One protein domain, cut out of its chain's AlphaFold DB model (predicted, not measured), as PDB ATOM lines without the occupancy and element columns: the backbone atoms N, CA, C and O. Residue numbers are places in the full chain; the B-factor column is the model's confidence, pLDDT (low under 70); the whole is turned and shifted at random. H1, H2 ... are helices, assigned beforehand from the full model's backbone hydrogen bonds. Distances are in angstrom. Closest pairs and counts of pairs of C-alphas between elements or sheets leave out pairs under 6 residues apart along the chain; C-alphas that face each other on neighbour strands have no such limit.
ATOM      1  N   GLN A 128     132.677 130.725  98.917       75.81
ATOM      2  CA  GLN A 128     132.176 129.557  99.643       75.81
ATOM      3  C   GLN A 128     131.872 128.381  98.702       75.81
ATOM      4  O   GLN A 128     132.321 127.264  98.961       75.81
ATOM      5  N   GLN A 129     131.179 128.619  97.582       79.94
ATOM      6  CA  GLN A 129     130.923 127.583  96.571       79.94
ATOM      7  C   GLN A 129     132.232 127.044  95.986       79.94
ATOM      8  O   GLN A 129     132.384 125.837  95.791       79.94
ATOM      9  N   ARG A 130     133.224 127.919  95.781       80.06
ATOM     10  CA  ARG A 130     134.567 127.527  95.339       80.06
ATOM     11  C   ARG A 130     135.283 126.656  96.375       80.06
ATOM     12  O   ARG A 130     135.897 125.658  96.001       80.06
ATOM     13  N   ALA A 131     135.194 126.976  97.668       79.44
ATOM     14  CA  ALA A 131     135.752 126.141  98.734       79.44
ATOM     15  C   ALA A 131     135.076 124.760  98.797       79.44
ATOM     16  O   ALA A 131     135.756 123.735  98.849       79.44
ATOM     17  N   GLN A 132     133.747 124.717  98.697       76.19
ATOM     18  CA  GLN A 132     132.988 123.469  98.674       76.19
ATOM     19  C   GLN A 132     133.324 122.608  97.448       76.19
ATOM     20  O   GLN A 132     133.533 121.401  97.578       76.19
ATOM     21  N   ALA A 133     133.456 123.215  96.265       78.25
ATOM     22  CA  ALA A 133     133.886 122.520  95.056       78.25
ATOM     23  C   ALA A 133     135.282 121.892  95.220       78.25
ATOM     24  O   ALA A 133     135.497 120.763  94.781       78.25
ATOM     25  N   ARG A 134     136.213 122.569  95.913       79.62
ATOM     26  CA  ARG A 134     137.544 122.016  96.232       79.62
ATOM     27  C   ARG A 134     137.458 120.799  97.152       79.62
ATOM     28  O   ARG A 134     138.150 119.816  96.897       79.62
ATOM     29  N   LEU A 135     136.602 120.835  98.176       84.00
ATOM     30  CA  LEU A 135     136.377 119.683  99.058       84.00
ATOM     31  C   LEU A 135     135.771 118.501  98.290       84.00
ATOM     32  O   LEU A 135     136.244 117.373  98.417       84.00
ATOM     33  N   ASN A 136     134.771 118.760  97.445       81.25
ATOM     34  CA  ASN A 136     134.135 117.734  96.617       81.25
ATOM     35  C   ASN A 136     135.118 117.123  95.608       81.25
ATOM     36  O   ASN A 136     135.149 115.904  95.424       81.25
ATOM     37  N   PHE A 137     135.960 117.953  94.989       80.62
ATOM     38  CA  PHE A 137     137.005 117.491  94.082       80.62
ATOM     39  C   PHE A 137     138.053 116.648  94.810       80.62
ATOM     40  O   PHE A 137     138.414 115.588  94.311       80.62
ATOM     41  N   GLY A 138     138.499 117.065  95.999       84.19
ATOM     42  CA  GLY A 138     139.426 116.285  96.823       84.19
ATOM     43  C   GLY A 138     138.883 114.893  97.148       84.19
ATOM     44  O   GLY A 138     139.561 113.903  96.897       84.19
ATOM     45  N   LYS A 139     137.623 114.810  97.597       82.12
ATOM     46  CA  LYS A 139     136.933 113.533  97.858       82.12
ATOM     47  C   LYS A 139     136.860 112.649  96.611       82.12
ATOM     48  O   LYS A 139     137.169 111.465  96.673       82.12
ATOM     49  N   THR A 140     136.495 113.233  95.470       81.56
ATOM     50  CA  THR A 140     136.389 112.501  94.197       81.56
ATOM     51  C   THR A 140     137.756 112.032  93.706       81.56
ATOM     52  O   THR A 140     137.890 110.907  93.232       81.56
ATOM     53  N   LYS A 141     138.791 112.868  93.844       82.06
ATOM     54  CA  LYS A 141     140.170 112.526  93.488       82.06
ATOM     55  C   LYS A 141     140.683 111.386  94.359       82.06
ATOM     56  O   LYS A 141     141.258 110.446  93.821       82.06
ATOM     57  N   GLU A 142     140.427 111.431  95.662       82.88
ATOM     58  CA  GLU A 142     140.819 110.366  96.583       82.88
ATOM     59  C   GLU A 142     140.099 109.055  96.251       82.88
ATOM     60  O   GLU A 142     140.753 108.035  96.051       82.88
ATOM     61  N   PHE A 143     138.780 109.101  96.035       78.94
ATOM     62  CA  PHE A 143     138.012 107.949  95.555       78.94
ATOM     63  C   PHE A 143     138.574 107.400  94.234       78.94
ATOM     64  O   PHE A 143     138.743 106.196  94.055       78.94
ATOM     65  N   SER A 144     138.948 108.284  93.307       78.75
ATOM     66  CA  SER A 144     139.553 107.877  92.042       78.75
ATOM     67  C   SER A 144     140.961 107.301  92.196       78.75
ATOM     68  O   SER A 144     141.386 106.534  91.342       78.75
ATOM     69  N   ARG A 145     141.698 107.651  93.250       82.62
ATOM     70  CA  ARG A 145     143.024 107.091  93.520       82.62
ATOM     71  C   ARG A 145     142.923 105.706  94.157       82.62
ATOM     72  O   ARG A 145     143.782 104.874  93.908       82.62
ATOM     73  N   GLN A 146     141.875 105.477  94.945       81.50
ATOM     74  CA  GLN A 146     141.619 104.199  95.610       81.50
ATOM     75  C   GLN A 146     141.115 103.115  94.649       81.50
ATOM     76  O   GLN A 146     141.434 101.950  94.848       81.50
ATOM     77  N   LEU A 147     140.345 103.476  93.617       81.81
ATOM     78  CA  LEU A 147     139.818 102.507  92.649       81.81
ATOM     79  C   LEU A 147     140.732 102.350  91.429       81.81
ATOM     80  O   LEU A 147     141.083 103.337  90.764       81.81
ATOM     81  N   THR A 148     140.994 101.102  91.048       84.75
ATOM     82  CA  THR A 148     141.638 100.788  89.767       84.75
ATOM     83  C   THR A 148     140.753 101.215  88.580       84.75
ATOM     84  O   THR A 148     139.533 101.379  88.721       84.75
ATOM     85  N   PRO A 149     141.327 101.460  87.387       80.25
ATOM     86  CA  PRO A 149     140.548 101.806  86.195       80.25
ATOM     87  C   PRO A 149     139.464 100.772  85.844       80.25
ATOM     88  O   PRO A 149     138.358 101.163  85.466       80.25
ATOM     89  N   GLU A 150     139.747  99.478  86.023       82.81
ATOM     90  CA  GLU A 150     138.786  98.393  85.787       82.81
ATOM     91  C   GLU A 150     137.629  98.415  86.780       82.81
ATOM     92  O   GLU A 150     136.474  98.348  86.365       82.81
ATOM     93  N   GLU A 151     137.894  98.618  88.071       85.50
ATOM     94  CA  GLU A 151     136.830  98.708  89.075       85.50
ATOM     95  C   GLU A 151     135.907  99.907  88.854       85.50
ATOM     96  O   GLU A 151     134.701  99.813  89.090       85.50
ATOM     97  N   LYS A 152     136.448 101.045  88.394       85.00
ATOM     98  CA  LYS A 152     135.626 102.202  88.007       85.00
ATOM     99  C   LYS A 152     134.704 101.847  86.851       85.00
ATOM    100  O   LYS A 152     133.528 102.202  86.890       85.00
ATOM    101  N   ASN A 153     135.228 101.154  85.841       84.56
ATOM    102  CA  ASN A 153     134.451 100.751  84.676       84.56
ATOM    103  C   ASN A 153     133.381  99.719  85.052       84.56
ATOM    104  O   ASN A 153     132.221  99.894  84.698       84.56
ATOM    105  N   ALA A 154     133.725  98.710  85.855       87.56
ATOM    106  CA  ALA A 154     132.775  97.719  86.353       87.56
ATOM    107  C   ALA A 154     131.650  98.371  87.175       87.56
ATOM    108  O   ALA A 154     130.474  98.117  86.922       87.56
ATOM    109  N   LYS A 155     131.985  99.284  88.099       85.25
ATOM    110  CA  LYS A 155     130.992 100.048  88.876       85.25
ATOM    111  C   LYS A 155     130.124 100.940  87.988       85.25
ATOM    112  O   LYS A 155     128.926 101.068  88.233       85.25
ATOM    113  N   TRP A 156     130.701 101.529  86.943       86.88
ATOM    114  CA  TRP A 156     129.953 102.326  85.976       86.88
ATOM    115  C   TRP A 156     128.997 101.475  85.133       86.88
ATOM    116  O   TRP A 156     127.839 101.846  84.958       86.88
ATOM    117  N   GLN A 157     129.441 100.313  84.657       88.25
ATOM    118  CA  GLN A 157     128.605  99.376  83.906       88.25
ATOM    119  C   GLN A 157     127.486  98.798  84.771       88.25
ATOM    120  O   GLN A 157     126.345  98.763  84.322       88.25
ATOM    121  N   ALA A 158     127.780  98.441  86.025       87.44
ATOM    122  CA  ALA A 158     126.772  98.020  86.992       87.44
ATOM    123  C   ALA A 158     125.719  99.117  87.195       87.44
ATOM    124  O   ALA A 158     124.526  98.851  87.087       87.44
ATOM    125  N   TYR A 159     126.145 100.375  87.381       82.25
ATOM    126  CA  TYR A 159     125.219 101.504  87.467       82.25
ATOM    127  C   TYR A 159     124.382 101.676  86.193       82.25
ATOM    128  O   TYR A 159     123.191 101.965  86.270       82.25
ATOM    129  N   GLN A 160     124.964 101.480  85.009       86.44
ATOM    130  CA  GLN A 160     124.220 101.575  83.754       86.44
ATOM    131  C   GLN A 160     123.212 100.437  83.577       86.44
ATOM    132  O   GLN A 160     122.122 100.707  83.070       86.44
ATOM    133  N   ALA A 161     123.536  99.235  84.056       86.56
ATOM    134  CA  ALA A 161     122.672  98.060  84.044       86.56
ATOM    135  C   ALA A 161     121.502  98.132  85.045       86.56
ATOM    136  O   ALA A 161     120.532  97.400  84.867       86.56
ATOM    137  N   LEU A 162     121.549  99.019  86.053       83.31
ATOM    138  CA  LEU A 162     120.408  99.241  86.949       83.31
ATOM    139  C   LEU A 162     119.180  99.749  86.180       83.31
ATOM    140  O   LEU A 162     119.272 100.648  85.327       83.31
ATOM    141  N   SER A 163     118.017  99.222  86.557       82.38
ATOM    142  CA  SER A 163     116.723  99.653  86.035       82.38
ATOM    143  C   SER A 163     116.425 101.120  86.409       82.38
ATOM    144  O   SER A 163     116.986 101.661  87.372       82.38
ATOM    145  N   PRO A 164     115.564 101.826  85.650       77.06
ATOM    146  CA  PRO A 164     115.221 103.215  85.955       77.06
ATOM    147  C   PRO A 164     114.560 103.383  87.333       77.06
ATOM    148  O   PRO A 164     114.809 104.396  87.984       77.06
ATOM    149  N   GLU A 165     113.786 102.403  87.809       78.94
ATOM    150  CA  GLU A 165     113.187 102.431  89.154       78.94
ATOM    151  C   GLU A 165     114.239 102.319  90.261       78.94
ATOM    152  O   GLU A 165     114.210 103.080  91.229       78.94
ATOM    153  N   GLU A 166     115.232 101.443  90.101       81.12
ATOM    154  CA  GLU A 166     116.326 101.322  91.068       81.12
ATOM    155  C   GLU A 166     117.198 102.576  91.090       81.12
ATOM    156  O   GLU A 166     117.552 103.056  92.166       81.12
ATOM    157  N   LYS A 167     117.482 103.181  89.930       81.94
ATOM    158  CA  LYS A 167     118.189 104.471  89.858       81.94
ATOM    159  C   LYS A 167     117.441 105.576  90.607       81.94
ATOM    160  O   LYS A 167     118.083 106.368  91.295       81.94
ATOM    161  N   GLN A 168     116.108 105.614  90.520       80.12
ATOM    162  CA  GLN A 168     115.287 106.563  91.281       80.12
ATOM    163  C   GLN A 168     115.322 106.272  92.784       80.12
ATOM    164  O   GLN A 168     115.463 107.197  93.578       80.12
ATOM    165  N   ASN A 169     115.278 105.001  93.189       82.25
ATOM    166  CA  ASN A 169     115.381 104.618  94.598       82.25
ATOM    167  C   ASN A 169     116.771 104.951  95.181       82.25
ATOM    168  O   ASN A 169     116.873 105.486  96.284       82.25
ATOM    169  N   LEU A 170     117.853 104.731  94.422       79.81
ATOM    170  CA  LEU A 170     119.195 105.181  94.810       79.81
ATOM    171  C   LEU A 170     119.291 106.710  94.885       79.81
ATOM    172  O   LEU A 170     119.910 107.229  95.811       79.81
ATOM    173  N   ALA A 171     118.678 107.436  93.948       76.88
ATOM    174  CA  ALA A 171     118.649 108.896  93.969       76.88
ATOM    175  C   ALA A 171     117.836 109.450  95.152       76.88
ATOM    176  O   ALA A 171     118.233 110.461  95.726       76.88
ATOM    177  N   ALA A 172     116.748 108.780  95.541       80.44
ATOM    178  CA  ALA A 172     115.931 109.127  96.702       80.44
ATOM    179  C   ALA A 172     116.635 108.819  98.034       80.44
ATOM    180  O   ALA A 172     116.455 109.544  99.009       80.44
ATOM    181  N   LYS A 173     117.462 107.765  98.074       77.69
ATOM    182  CA  LYS A 173     118.296 107.412  99.236       77.69
ATOM    183  C   LYS A 173     119.574 108.246  99.346       77.69
ATOM    184  O   LYS A 173     120.149 108.331 100.430       77.69
ATOM    185  N   ALA A 174     120.042 108.847  98.253       76.44
ATOM    186  CA  ALA A 174     121.185 109.748  98.288       76.44
ATOM    187  C   ALA A 174     120.811 111.037  99.037       76.44
ATOM    188  O   ALA A 174     119.794 111.663  98.743       76.44
ATOM    189  N   SER A 175     121.642 111.446 100.005       60.44
ATOM    190  CA  SER A 175     121.406 112.665 100.785       60.44
ATOM    191  C   SER A 175     121.153 113.872  99.870       60.44
ATOM    192  O   SER A 175     121.853 114.022  98.859       60.44
TER     193      SER A 175
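What this domain is: This is residues 128 to 175 of the 243 residues of the protein "DUF3106 domain-containing protein" of Polaromonas sp (UniProt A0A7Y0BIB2). Three helices follow one another end to end as an open, flat, three-sided frame with an empty middle: the long H1 and H2 meet in a corner, and at the far end of H2 the short H3 turns back. Residues 128 to 142 of H1 stick out. The printed part has 48 residues with three named helices, H1, H2, H3, and no named strand. It is all helix and loose, with a radius of gyration of the C-alphas of 13.8 A and spans of 36 by 27 by 12 A.

Where its parts are: H1, residues 128 to 146, is 27.4 A long and begins at C-alpha 128, (132.176, 129.557, 99.643). H2, residues 149 to 161, is 18.4 A long. H3, residues 164 to 173, is 14.3 A long and ends at C-alpha 173, (118.296, 107.412, 99.236).

How they stand to each other: H1 and H2 are close but not clearly touching, their closest C-alphas, of Ser 144 and Lys 152, 8.0 A apart; at 72 degrees they are only just about perpendicular. H2 and H3 are close but not clearly touching, with the C-alphas of Tyr 159 and Lys 167 closest at 8.0 A; they run opposite ways at a steep tilt of 69 degrees, only just short of about perpendicular. H1 and H3 are apart. In H1, H2 and H3 every O i to N i+4 pair is within hydrogen-bond range.

The domain as a whole: The C-alphas farthest apart, of Gln 128 and Ala 161, are 36.4 A apart. The printed part has no cut, and both links are tight. Only residue 175 has a pLDDT under 70.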